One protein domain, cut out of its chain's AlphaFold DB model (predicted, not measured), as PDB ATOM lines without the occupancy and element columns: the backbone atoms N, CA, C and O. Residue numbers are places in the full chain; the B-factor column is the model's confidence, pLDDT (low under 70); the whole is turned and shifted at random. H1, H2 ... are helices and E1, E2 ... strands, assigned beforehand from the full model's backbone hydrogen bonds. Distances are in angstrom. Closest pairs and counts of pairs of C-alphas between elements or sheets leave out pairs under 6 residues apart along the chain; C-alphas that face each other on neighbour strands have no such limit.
ATOM      1  N   ALA A  15       1.722  -5.680  -0.656       76.12
ATOM      2  CA  ALA A  15       2.267  -6.904  -1.235       76.12
ATOM      3  C   ALA A  15       2.913  -7.765  -0.145       76.12
ATOM      4  O   ALA A  15       2.988  -7.374   1.017       76.12
ATOM      5  N   VAL A  16       3.286  -8.993  -0.504       81.50
ATOM      6  CA  VAL A  16       4.119  -9.848   0.339       81.50
ATOM      7  C   VAL A  16       5.122 -10.612  -0.509       81.50
ATOM      8  O   VAL A  16       4.781 -11.202  -1.538       81.50
ATOM      9  N   THR A  17       6.360 -10.661  -0.037       85.38
ATOM     10  CA  THR A  17       7.428 -11.435  -0.663       85.38
ATOM     11  C   THR A  17       7.591 -12.806  -0.016       85.38
ATOM     12  O   THR A  17       7.772 -12.941   1.194       85.38
ATOM     13  N   ILE A  18       7.598 -13.853  -0.845       82.06
ATOM     14  CA  ILE A  18       7.947 -15.221  -0.448       82.06
ATOM     15  C   ILE A  18       9.008 -15.744  -1.417       82.06
ATOM     16  O   ILE A  18       8.737 -16.039  -2.585       82.06
ATOM     17  N   GLY A  19      10.241 -15.883  -0.932       83.50
ATOM     18  CA  GLY A  19      11.360 -16.349  -1.746       83.50
ATOM     19  C   GLY A  19      11.704 -15.388  -2.883       83.50
ATOM     20  O   GLY A  19      12.296 -14.339  -2.659       83.50
ATOM     21  N   ARG A  20      11.379 -15.780  -4.120       87.69
ATOM     22  CA  ARG A  20      11.617 -14.980  -5.340       87.69
ATOM     23  C   ARG A  20      10.317 -14.460  -5.954       87.69
ATOM     24  O   ARG A  20      10.311 -14.050  -7.111       87.69
ATOM     25  N   THR A  21       9.217 -14.540  -5.212       85.62
ATOM     26  CA  THR A  21       7.877 -14.245  -5.710       85.62
ATOM     27  C   THR A  21       7.236 -13.166  -4.855       85.62
ATOM     28  O   THR A  21       7.191 -13.292  -3.632       85.62
ATOM     29  N   ILE A  22       6.728 -12.130  -5.520       88.25
ATOM     30  CA  ILE A  22       5.976 -11.033  -4.915       88.25
ATOM     31  C   ILE A  22       4.496 -11.300  -5.182       88.25
ATOM     32  O   ILE A  22       4.084 -11.457  -6.334       88.25
ATOM     33  N   PHE A  23       3.703 -11.383  -4.121       85.69
ATOM     34  CA  PHE A  23       2.261 -11.567  -4.183       85.69
ATOM     35  C   PHE A  23       1.572 -10.235  -3.930       85.69
ATOM     36  O   PHE A  23       1.801  -9.596  -2.907       85.69
ATOM     37  N   VAL A  24       0.694  -9.846  -4.849       83.69
ATOM     38  CA  VAL A  24      -0.110  -8.629  -4.742       83.69
ATOM     39  C   VAL A  24      -1.562  -9.049  -4.479       83.69
ATOM     40  O   VAL A  24      -2.144  -9.725  -5.331       83.69
ATOM     41  N   PRO A  25      -2.144  -8.728  -3.309       70.81
ATOM     42  CA  PRO A  25      -3.411  -9.314  -2.860       70.81
ATOM     43  C   PRO A  25      -4.645  -8.784  -3.604       70.81
ATOM     44  O   PRO A  25      -5.609  -9.527  -3.781       70.81
ATOM     45  N   ASP A  26      -4.620  -7.531  -4.063       81.12
ATOM     46  CA  ASP A  26      -5.702  -6.920  -4.839       81.12
ATOM     47  C   ASP A  26      -5.132  -6.231  -6.085       81.12
ATOM     48  O   ASP A  26      -4.462  -5.196  -6.021       81.12
ATOM     49  N   SER A  27      -5.419  -6.816  -7.248       77.81
ATOM     50  CA  SER A  27      -4.973  -6.297  -8.539       77.81
ATOM     51  C   SER A  27      -5.639  -4.973  -8.919       77.81
ATOM     52  O   SER A  27      -5.039  -4.199  -9.663       77.81
ATOM     53  N   ARG A  28      -6.839  -4.668  -8.406       84.56
ATOM     54  CA  ARG A  28      -7.525  -3.386  -8.636       84.56
ATOM     55  C   ARG A  28      -6.890  -2.278  -7.815       84.56
ATOM     56  O   ARG A  28      -6.636  -1.207  -8.359       84.56
ATOM     57  N   TRP A  29      -6.590  -2.549  -6.546       85.50
ATOM     58  CA  TRP A  29      -5.824  -1.624  -5.711       85.50
ATOM     59  C   TRP A  29      -4.459  -1.328  -6.349       85.50
ATOM     60  O   TRP A  29      -4.128  -0.168  -6.585       85.50
ATOM     61  N   TYR A  30      -3.717  -2.357  -6.761       84.81
ATOM     62  CA  TYR A  30      -2.409  -2.171  -7.396       84.81
ATOM     63  C   TYR A  30      -2.486  -1.420  -8.736       84.81
ATOM     64  O   TYR A  30      -1.628  -0.594  -9.057       84.81
ATOM     65  N   ALA A  31      -3.538  -1.665  -9.523       87.12
ATOM     66  CA  ALA A  31      -3.795  -0.913 -10.750       87.12
ATOM     67  C   ALA A  31      -4.144   0.560 -10.477       87.12
ATOM     68  O   ALA A  31      -3.824   1.412 -11.306       87.12
ATOM     69  N   SER A  32      -4.757   0.864  -9.328       89.56
ATOM     70  CA  SER A  32      -5.128   2.230  -8.936       89.56
ATOM     71  C   SER A  32      -3.944   3.098  -8.503       89.56
ATOM     72  O   SER A  32      -4.040   4.321  -8.572       89.56
ATOM     73  N   LEU A  33      -2.826   2.482  -8.107       88.06
ATOM     74  CA  LEU A  33      -1.591   3.194  -7.786       88.06
ATOM     75  C   LEU A  33      -1.043   3.943  -9.010       88.06
ATOM     76  O   LEU A  33      -1.133   3.478 -10.151       88.06
ATOM     77  N   SER A  34      -0.405   5.086  -8.786       91.31
ATOM     78  CA  SER A  34       0.423   5.739  -9.800       91.31
ATOM     79  C   SER A  34       1.629   4.867 -10.173       91.31
ATOM     80  O   SER A  34       2.019   3.944  -9.454       91.31
ATOM     81  N   THR A  35       2.263   5.160 -11.312       90.44
ATOM     82  CA  THR A  35       3.512   4.481 -11.697       90.44
ATOM     83  C   THR A  35       4.590   4.651 -10.627       90.44
ATOM     84  O   THR A  35       5.266   3.682 -10.302       90.44
ATOM     85  N   THR A  36       4.691   5.835 -10.022       90.44
ATOM     86  CA  THR A  36       5.647   6.115  -8.944       90.44
ATOM     87  C   THR A  36       5.362   5.288  -7.693       90.44
ATOM     88  O   THR A  36       6.270   4.657  -7.159       90.44
ATOM     89  N   GLU A  37       4.105   5.218  -7.251       89.56
ATOM     90  CA  GLU A  37       3.720   4.408  -6.087       89.56
ATOM     91  C   GLU A  37       3.970   2.914  -6.318       89.56
ATOM     92  O   GLU A  37       4.479   2.239  -5.424       89.56
ATOM     93  N   ARG A  38       3.695   2.400  -7.527       90.62
ATOM     94  CA  ARG A  38       4.038   1.015  -7.889       90.62
ATOM     95  C   ARG A  38       5.540   0.764  -7.851       90.62
ATOM     96  O   ARG A  38       5.956  -0.271  -7.344       90.62
ATOM     97  N   SER A  39       6.349   1.685  -8.373       91.56
ATOM     98  CA  SER A  39       7.808   1.555  -8.352       91.56
ATOM     99  C   SER A  39       8.357   1.525  -6.926       91.56
ATOM    100  O   SER A  39       9.194   0.680  -6.622       91.56
ATOM    101  N   ILE A  40       7.847   2.388  -6.041       90.81
ATOM    102  CA  ILE A  40       8.231   2.413  -4.621       90.81
ATOM    103  C   ILE A  40       7.845   1.095  -3.933       90.81
ATOM    104  O   ILE A  40       8.687   0.488  -3.275       90.81
ATOM    105  N   LEU A  41       6.613   0.609  -4.141       89.44
ATOM    106  CA  LEU A  41       6.165  -0.677  -3.597       89.44
ATOM    107  C   LEU A  41       7.040  -1.837  -4.089       89.44
ATOM    108  O   LEU A  41       7.461  -2.682  -3.307       89.44
ATOM    109  N   LEU A  42       7.343  -1.889  -5.386       91.00
ATOM    110  CA  LEU A  42       8.190  -2.948  -5.933       91.00
ATOM    111  C   LEU A  42       9.625  -2.875  -5.403       91.00
ATOM    112  O   LEU A  42      10.229  -3.922  -5.185       91.00
ATOM    113  N   ALA A  43      10.173  -1.680  -5.172       92.62
ATOM    114  CA  ALA A  43      11.499  -1.515  -4.581       92.62
ATOM    115  C   ALA A  43      11.559  -2.062  -3.141       92.62
ATOM    116  O   ALA A  43      12.521  -2.748  -2.778       92.62
ATOM    117  N   HIS A  44      10.501  -1.837  -2.354       92.31
ATOM    118  CA  HIS A  44      10.327  -2.455  -1.040       92.31
ATOM    119  C   HIS A  44      10.350  -3.987  -1.140       92.31
ATOM    120  O   HIS A  44      11.202  -4.652  -0.553       92.31
ATOM    121  N   GLU A  45       9.466  -4.564  -1.952       90.38
ATOM    122  CA  GLU A  45       9.332  -6.019  -2.065       90.38
ATOM    123  C   GLU A  45      10.597  -6.688  -2.629       90.38
ATOM    124  O   GLU A  45      11.032  -7.745  -2.163       90.38
ATOM    125  N   LEU A  46      11.275  -6.048  -3.586       93.88
ATOM    126  CA  LEU A  46      12.559  -6.528  -4.104       93.88
ATOM    127  C   LEU A  46      13.660  -6.523  -3.039       93.88
ATOM    128  O   LEU A  46      14.549  -7.380  -3.080       93.88
ATOM    129  N   THR A  47      13.590  -5.622  -2.057       92.88
ATOM    130  CA  THR A  47      14.505  -5.631  -0.912       92.88
ATOM    131  C   THR A  47      14.325  -6.904  -0.092       92.88
ATOM    132  O   THR A  47      15.317  -7.559   0.231       92.88
ATOM    133  N   HIS A  48      13.088  -7.343   0.144       90.19
ATOM    134  CA  HIS A  48      12.828  -8.626   0.796       90.19
ATOM    135  C   HIS A  48      13.277  -9.821  -0.043       90.19
ATOM    136  O   HIS A  48      13.837 -10.770   0.509       90.19
ATOM    137  N   VAL A  49      13.127  -9.771  -1.373       90.56
ATOM    138  CA  VAL A  49      13.656 -10.821  -2.260       90.56
ATOM    139  C   VAL A  49      15.173 -10.927  -2.108       90.56
ATOM    140  O   VAL A  49      15.705 -12.034  -1.980       90.56
ATOM    141  N   ARG A  50      15.882  -9.793  -2.090       93.81
ATOM    142  CA  ARG A  50      17.336  -9.760  -1.894       93.81
ATOM    143  C   ARG A  50      17.722 -10.300  -0.518       93.81
ATOM    144  O   ARG A  50      18.531 -11.220  -0.438       93.81
ATOM    145  N   GLN A  51      17.104  -9.800   0.549       91.00
ATOM    146  CA  GLN A  51      17.358 -10.248   1.922       91.00
ATOM    147  C   GLN A  51      17.122 -11.758   2.083       91.00
ATOM    148  O   GLN A  51      17.903 -12.446   2.742       91.00
ATOM    149  N   TRP A  52      16.069 -12.291   1.455       88.31
ATOM    150  CA  TRP A  52      15.774 -13.721   1.454       88.31
ATOM    151  C   TRP A  52      16.865 -14.531   0.748       88.31
ATOM    152  O   TRP A  52      17.251 -15.596   1.232       88.31
ATOM    153  N   GLN A  53      17.370 -14.043  -0.389       90.31
ATOM    154  CA  GLN A  53      18.450 -14.698  -1.131       90.31
ATOM    155  C   GLN A  53      19.783 -14.660  -0.376       90.31
ATOM    156  O   GLN A  53      20.492 -15.661  -0.368       90.31
ATOM    157  N   GLU A  54      20.104 -13.547   0.282       92.44
ATOM    158  CA  GLU A  54      21.362 -13.371   1.014       92.44
ATOM    159  C   GLU A  54      21.408 -14.169   2.322       92.44
ATOM    160  O   GLU A  54      22.419 -14.792   2.640       92.44
ATOM    161  N   LYS A  55      20.314 -14.172   3.096       87.31
ATOM    162  CA  LYS A  55      20.263 -14.814   4.422       87.31
ATOM    163  C   LYS A  55      19.812 -16.277   4.362       87.31
ATOM    164  O   LYS A  55      20.070 -17.044   5.294       87.31
ATOM    165  N   GLY A  56      19.117 -16.661   3.293       87.81
ATOM    166  CA  GLY A  56      18.356 -17.902   3.218       87.81
ATOM    167  C   GLY A  56      17.058 -17.839   4.032       87.81
ATOM    168  O   GLY A  56      16.922 -17.076   4.992       87.81
ATOM    169  N   TRP A  57      16.091 -18.683   3.664       80.44
ATOM    170  CA  TRP A  57      14.727 -18.620   4.205       80.44
ATOM    171  C   TRP A  57      14.661 -18.792   5.731       80.44
ATOM    172  O   TRP A  57      13.903 -18.091   6.397       80.44
ATOM    173  N   MET A  58      15.470 -19.694   6.300       81.31
ATOM    174  CA  MET A  58      15.458 -19.973   7.742       81.31
ATOM    175  C   MET A  58      15.944 -18.774   8.552       81.31
ATOM    176  O   MET A  58      15.298 -18.384   9.521       81.31
ATOM    177  N   SER A  59      17.069 -18.182   8.149       85.75
ATOM    178  CA  SER A  59      17.672 -17.046   8.849       85.75
ATOM    179  C   SER A  59      16.798 -15.804   8.736       85.75
ATOM    180  O   SER A  59      16.593 -15.117   9.732       85.75
ATOM    181  N   PHE A  60      16.233 -15.555   7.550       83.75
ATOM    182  CA  PHE A  60      15.315 -14.444   7.321       83.75
ATOM    183  C   PHE A  60      14.079 -14.556   8.230       83.75
ATOM    184  O   PHE A  60      13.771 -13.625   8.972       83.75
ATOM    185  N   MET A  61      13.420 -15.721   8.257       81.12
ATOM    186  CA  MET A  61      12.258 -15.950   9.126       81.12
ATOM    187  C   MET A  61      12.617 -15.851  10.612       81.12
ATOM    188  O   MET A  61      11.871 -15.260  11.393       81.12
ATOM    189  N   ALA A  62      13.760 -16.409  11.020       82.25
ATOM    190  CA  ALA A  62      14.201 -16.366  12.409       82.25
ATOM    191  C   ALA A  62      14.480 -14.933  12.887       82.25
ATOM    192  O   ALA A  62      14.134 -14.595  14.019       82.25
ATOM    193  N   GLU A  63      15.086 -14.093  12.044       84.88
ATOM    194  CA  GLU A  63      15.328 -12.677  12.337       84.88
ATOM    195  C   GLU A  63      14.011 -11.906  12.447       84.88
ATOM    196  O   GLU A  63      13.778 -11.252  13.464       84.88
ATOM    197  N   TYR A  64      13.110 -12.085  11.476       79.25
ATOM    198  CA  TYR A  64      11.797 -11.442  11.468       79.25
ATOM    199  C   TYR A  64      10.997 -11.773  12.736       79.25
ATOM    200  O   TYR A  64      10.554 -10.883  13.461       79.25
ATOM    201  N   VAL A  65      10.876 -13.063  13.069       79.56
ATOM    202  CA  VAL A  65      10.131 -13.527  14.251       79.56
ATOM    203  C   VAL A  65      10.790 -13.063  15.549       79.56
ATOM    204  O   VAL A  65      10.096 -12.637  16.474       79.56
ATOM    205  N   ARG A  66      12.126 -13.124  15.648       83.56
ATOM    206  CA  ARG A  66      12.854 -12.687  16.848       83.56
ATOM    207  C   ARG A  66      12.622 -11.208  17.122       83.56
ATOM    208  O   ARG A  66      12.359 -10.839  18.268       83.56
ATOM    209  N   GLU A  67      12.732 -10.373  16.095       81.56
ATOM    210  CA  GLU A  67      12.532  -8.938  16.244       81.56
ATOM    211  C   GLU A  67      11.068  -8.608  16.517       81.56
ATOM    212  O   GLU A  67      10.809  -7.897  17.481       81.56
ATOM    213  N   TYR A  68      10.122  -9.232  15.812       73.44
ATOM    214  CA  TYR A  68       8.692  -9.081  16.079       73.44
ATOM    215  C   TYR A  68       8.330  -9.406  17.539       73.44
ATOM    216  O   TYR A  68       7.677  -8.614  18.219       73.44
ATOM    217  N   ILE A  69       8.806 -10.536  18.080       74.62
ATOM    218  CA  ILE A  69       8.571 -10.912  19.486       74.62
ATOM    219  C   ILE A  69       9.195  -9.891  20.445       74.62
ATOM    220  O   ILE A  69       8.587  -9.570  21.469       74.62
ATOM    221  N   ARG A  70      10.387  -9.364  20.136       78.12
ATOM    222  CA  ARG A  70      11.036  -8.320  20.943       78.12
ATOM    223  C   ARG A  70      10.178  -7.054  20.992       78.12
ATOM    224  O   ARG A  70       9.957  -6.537  22.084       78.12
ATOM    225  N   THR A  71       9.655  -6.596  19.857       68.19
ATOM    226  CA  THR A  71       8.803  -5.398  19.788       68.19
ATOM    227  C   THR A  71       7.457  -5.620  20.484       68.19
ATOM    228  O   THR A  71       6.982  -4.748  21.209       68.19
ATOM    229  N   ARG A  72       6.879  -6.826  20.376       68.06
ATOM    230  CA  ARG A  72       5.642  -7.210  21.084       68.06
ATOM    231  C   ARG A  72       5.812  -7.240  22.601       68.06
ATOM    232  O   ARG A  72       4.936  -6.770  23.321       68.06
ATOM    233  N   ARG A  73       6.942  -7.752  23.103       68.06
ATOM    234  CA  ARG A  73       7.257  -7.757  24.545       68.06
ATOM    235  C   ARG A  73       7.465  -6.352  25.118       68.06
ATOM    236  O   ARG A  73       7.323  -6.185  26.322       68.06
ATOM    237  N   ALA A  74       7.754  -5.363  24.274       68.00
ATOM    238  CA  ALA A  74       7.849  -3.957  24.662       68.00
ATOM    239  C   ALA A  74       6.486  -3.232  24.722       68.00
ATOM    240  O   ALA A  74       6.451  -2.049  25.042       68.00
ATOM    241  N   GLY A  75       5.366  -3.912  24.432       61.62
ATOM    242  CA  GLY A  75       4.015  -3.339  24.537       61.62
ATOM    243  C   GLY A  75       3.604  -2.417  23.382       61.62
ATOM    244  O   GLY A  75       2.610  -1.706  23.501       61.62
ATOM    245  N   ILE A  76       4.344  -2.425  22.267       57.97
ATOM    246  CA  ILE A  76       4.073  -1.581  21.094       57.97
ATOM    247  C   ILE A  76       2.941  -2.205  20.252       57.97
ATOM    248  O   ILE A  76       2.917  -3.418  20.017       57.97
ATOM    249  N   ASN A  77       1.981  -1.375  19.825       56.09
ATOM    250  CA  ASN A  77       0.834  -1.778  19.004       56.09
ATOM    251  C   ASN A  77       1.300  -2.339  17.637       56.09
ATOM    252  O   ASN A  77       2.348  -1.935  17.133       56.09
ATOM    253  N   THR A  78       0.567  -3.293  17.049       53.38
ATOM    254  CA  THR A  78       1.045  -4.151  15.933       53.38
ATOM    255  C   THR A  78       1.573  -3.386  14.718       53.38
ATOM    256  O   THR A  78       2.640  -3.740  14.222       53.38
ATOM    257  N   HIS A  79       0.916  -2.290  14.335       51.53
ATOM    258  CA  HIS A  79       1.269  -1.499  13.152       51.53
ATOM    259  C   HIS A  79       2.611  -0.741  13.283       51.53
ATOM    260  O   HIS A  79       3.270  -0.452  12.287       51.53
ATOM    261  N   ASP A  80       3.054  -0.434  14.507       54.00
ATOM    262  CA  ASP A  80       4.362   0.199  14.753       54.00
ATOM    263  C   ASP A  80       5.459  -0.830  15.070       54.00
ATOM    264  O   ASP A  80       6.653  -0.528  15.006       54.00
ATOM    265  N   ALA A  81       5.069  -2.068  15.390       53.59
ATOM    266  CA  ALA A  81       5.995  -3.124  15.774       53.59
ATOM    267  C   ALA A  81       6.799  -3.683  14.584       53.59
ATOM    268  O   ALA A  81       7.963  -4.054  14.770       53.59
ATOM    269  N   SER A  82       6.206  -3.717  13.385       56.66
ATOM    270  CA  SER A  82       6.850  -4.162  12.139       56.66
ATOM    271  C   SER A  82       7.925  -3.178  11.669       56.66
ATOM    272  O   SER A  82       9.051  -3.584  11.407       56.66
ATOM    273  N   ARG A  83       7.665  -1.864  11.726       62.62
ATOM    274  CA  ARG A  83       8.648  -0.806  11.390       62.62
ATOM    275  C   ARG A  83       9.931  -0.853  12.229       62.62
ATOM    276  O   ARG A  83      10.965  -0.311  11.841       62.62
ATOM    277  N   GLY A  84       9.870  -1.486  13.400       65.31
ATOM    278  CA  GLY A  84      11.011  -1.711  14.284       65.31
ATOM    279  C   GLY A  84      11.894  -2.907  13.904       65.31
ATOM    280  O   GLY A  84      12.936  -3.094  14.539       65.31
ATOM    281  N   ILE A  85      11.513  -3.708  12.909       79.50
ATOM    282  CA  ILE A  85      12.274  -4.869  12.440       79.50
ATOM    283  C   ILE A  85      13.399  -4.396  11.509       79.50
ATOM    284  O   ILE A  85      13.195  -3.536  10.657       79.50
ATOM    285  N   SER A  86      14.609  -4.934  11.667       85.56
ATOM    286  CA  SER A  86      15.788  -4.631  10.835       85.56
ATOM    287  C   SER A  86      15.504  -4.720   9.337       85.56
ATOM    288  O   SER A  86      15.858  -3.802   8.598       85.56
ATOM    289  N   LEU A  87      14.835  -5.795   8.925       84.38
ATOM    290  CA  LEU A  87      14.481  -6.092   7.542       84.38
ATOM    291  C   LEU A  87      13.523  -5.039   6.963       84.38
ATOM    292  O   LEU A  87      13.753  -4.554   5.858       84.38
ATOM    293  N   GLU A  88      12.520  -4.630   7.743       86.06
ATOM    294  CA  GLU A  88      11.550  -3.584   7.387       86.06
ATOM    295  C   GLU A  88      12.202  -2.198   7.338       86.06
ATOM    296  O   GLU A  88      11.964  -1.425   6.419       86.06
ATOM    297  N   ARG A  89      13.101  -1.877   8.282       88.56
ATOM    298  CA  ARG A  89      13.842  -0.600   8.270       88.56
ATOM    299  C   ARG A  89      14.687  -0.423   7.017       88.56
ATOM    300  O   ARG A  89      14.870   0.698   6.553       88.56
ATOM    301  N   GLU A  90      15.278  -1.505   6.525       90.62
ATOM    302  CA  GLU A  90      16.032  -1.467   5.279       90.62
ATOM    303  C   GLU A  90      15.104  -1.248   4.082       90.62
ATOM    304  O   GLU A  90      15.372  -0.358   3.281       90.62
ATOM    305  N   ALA A  91      13.985  -1.973   4.007       88.12
ATOM    306  CA  ALA A  91      13.004  -1.804   2.939       88.12
ATOM    307  C   ALA A  91      12.407  -0.381   2.915       88.12
ATOM    308  O   ALA A  91      12.380   0.254   1.865       88.12
ATOM    309  N   ILE A  92      12.060   0.183   4.077       88.62
ATOM    310  CA  ILE A  92      11.584   1.572   4.223       88.62
ATOM    311  C   ILE A  92      12.640   2.588   3.767       88.62
ATOM    312  O   ILE A  92      12.306   3.614   3.178       88.62
ATOM    313  N   ARG A  93      13.926   2.332   4.020       91.25
ATOM    314  CA  ARG A  93      14.997   3.215   3.537       91.25
ATOM    315  C   ARG A  93      15.060   3.215   2.012       91.25
ATOM    316  O   ARG A  93      15.124   4.280   1.413       91.25
ATOM    317  N   VAL A  94      14.969   2.035   1.399       92.75
ATOM    318  CA  VAL A  94      14.927   1.894  -0.062       92.75
ATOM    319  C   VAL A  94      13.686   2.578  -0.644       92.75
ATOM    320  O   VAL A  94      13.785   3.226  -1.685       92.75
ATOM    321  N   GLU A  95      12.530   2.510   0.024       89.88
ATOM    322  CA  GLU A  95      11.346   3.281  -0.378       89.88
ATOM    323  C   GLU A  95      11.614   4.787  -0.393       89.88
ATOM    324  O   GLU A  95      11.207   5.467  -1.337       89.88
ATOM    325  N   GLN A  96      12.269   5.317   0.645       90.44
ATOM    326  CA  GLN A  96      12.596   6.742   0.748       90.44
ATOM    327  C   GLN A  96      13.570   7.168  -0.350       90.44
ATOM    328  O   GLN A  96      13.287   8.128  -1.058       90.44
ATOM    329  N   GLU A  97      14.644   6.408  -0.562       92.38
ATOM    330  CA  GLU A  97      15.621   6.661  -1.630       92.38
ATOM    331  C   GLU A  97      14.963   6.607  -3.019       92.38
ATOM    332  O   GLU A  97      15.170   7.488  -3.851       92.38
ATOM    333  N   THR A  98      14.102   5.613  -3.260       91.75
ATOM    334  CA  THR A  98      13.357   5.473  -4.523       91.75
ATOM    335  C   THR A  98      12.385   6.634  -4.721       91.75
ATOM    336  O   THR A  98      12.240   7.157  -5.824       91.75
ATOM    337  N   ARG A  99      11.710   7.065  -3.651       90.69
ATOM    338  CA  ARG A  99      10.808   8.218  -3.671       90.69
ATOM    339  C   ARG A  99      11.573   9.498  -3.999       90.69
ATOM    340  O   ARG A  99      11.128  10.255  -4.853       90.69
ATOM    341  N   GLU A 100      12.713   9.730  -3.361       90.75
ATOM    342  CA  GLU A 100      13.563  10.893  -3.624       90.75
ATOM    343  C   GLU A 100      14.066  10.918  -5.067       90.75
ATOM    344  O   GLU A 100      13.990  11.963  -5.699       90.75
ATOM    345  N   GLN A 101      14.485   9.779  -5.622       89.88
ATOM    346  CA  GLN A 101      14.888   9.684  -7.029       89.88
ATOM    347  C   GLN A 101      13.723  10.014  -7.971       89.88
ATOM    348  O   GLN A 101      13.841  10.861  -8.847       89.88
ATOM    349  N   LEU A 102      12.555   9.403  -7.756       88.00
ATOM    350  CA  LEU A 102      11.418   9.546  -8.668       88.00
ATOM    351  C   LEU A 102      10.718  10.910  -8.597       88.00
ATOM    352  O   LEU A 102      10.120  11.324  -9.586       88.00
ATOM    353  N   TYR A 103      10.743  11.592  -7.448       83.25
ATOM    354  CA  TYR A 103      10.160  12.934  -7.299       83.25
ATOM    355  C   TYR A 103      11.196  14.061  -7.429       83.25
ATOM    356  O   TYR A 103      10.834  15.169  -7.826       83.25
ATOM    357  N   GLY A 104      12.466  13.793  -7.117       68.75
ATOM    358  CA  GLY A 104      13.585  14.730  -7.255       68.75
ATOM    359  C   GLY A 104      14.056  14.927  -8.696       68.75
ATOM    360  O   GLY A 104      14.610  15.977  -8.998       68.75
ATOM    361  N   ASP A 105      13.757  13.985  -9.595       59.50
ATOM    362  CA  ASP A 105      14.027  14.078 -11.039       59.50
ATOM    363  C   ASP A 105      12.982  14.911 -11.816       59.50
ATOM    364  O   ASP A 105      12.900  14.824 -13.044       59.50
ATOM    365  N   THR A 106      12.164  15.729 -11.140       50.62
ATOM    366  CA  THR A 106      11.274  16.680 -11.829       50.62
ATOM    367  C   THR A 106      12.099  17.907 -12.257       50.62
ATOM    368  O   THR A 106      12.560  18.622 -11.367       50.62
TER     369      THR A 106
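Overview. This is residues 15 to 106 of the 107 residues of the protein "DUF4157 domain-containing protein" of Candidatus Parcubacteria bacterium (UniProt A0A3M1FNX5). Two long helices, H2 and H5, pack side by side and run opposite ways, and a third, H3, turns off at one end of H2, so that H2 and H3 make an L-shaped corner. A small two-stranded hairpin, E1 and E2, packs on H2 on a side away from H5; short H1 sits near the beginning of H2, and tiny H4 packs on the last part of H3. The printed part has 92 residues, with two named strands and then five named helices along the chain; the sheet E1 - E2 is antiparallel, and the class is mostly helix. The whole is only just compact, close to loose, with a radius of gyration of the C-alphas of 14.4 A, and elongated, spanning 42 by 27 by 25 A.

Arrangement. Begin at the hairpin of E1, residues 16 to 18, and E2, residues 21 to 23, antiparallel at 151 degrees. Look for N 16 and O 23 at 2.9 A and N 23 and O 16 at 2.8 A, within hydrogen-bond range. Next comes H2, residues 35 to 55, whose closest C-alpha pair with E1 is Thr 17 and Glu 45, 5.9 A apart. H5, residues 86 to 104, touches H2, closest at the C-alphas of His 44 and Ala 91, 4.8 A; they run opposite ways at a shallow tilt of 34 degrees, only just short of steep. H1, residues 27 to 32, is close to H2 but not clearly touching, with the C-alphas of Tyr 30 and Arg 38 closest at 7.2 A. H3, residues 57 to 73, is also close to H2 but not clearly touching, closest at the C-alphas of Trp 52 and Phe 60, 5.9 A; their tilt of 72 degrees is only just about perpendicular. With residues 64 to 67 alone, H3 only just touches residues 86 to 87 of H5, with 3 pairs of C-alphas within 8 A, the closest Tyr 64 and Leu 87 at 7.2 A. With residues 68 to 72 alone it touches H4, residues 78 to 81, closest at the C-alphas of Thr 71 and Ala 81, 5.4 A. H4 and H5 are apart. In H1, H2, H3 and H5 every O i to N i+4 pair is within hydrogen-bond range; H4 is too short for such a pair.

Along the chain. Find C-alpha 16 at (4.119, -9.848, 0.339), where E1 begins. H2 runs 30.2 A from C-alpha 35 at (3.512, 4.481, -11.697), H3 24.2 A, and H5 26.6 A to C-alpha 104 at (13.585, 14.730, -7.255).

Size, cuts and confidence. The C-alphas of Arg 73 and Thr 106 are the two farthest apart, 44.0 A. The printed part has no cut, and its six links are tight. Mean pLDDT of the printed part is 81.7; look for values under 70 at residues 71 to 84 and 104 to 106.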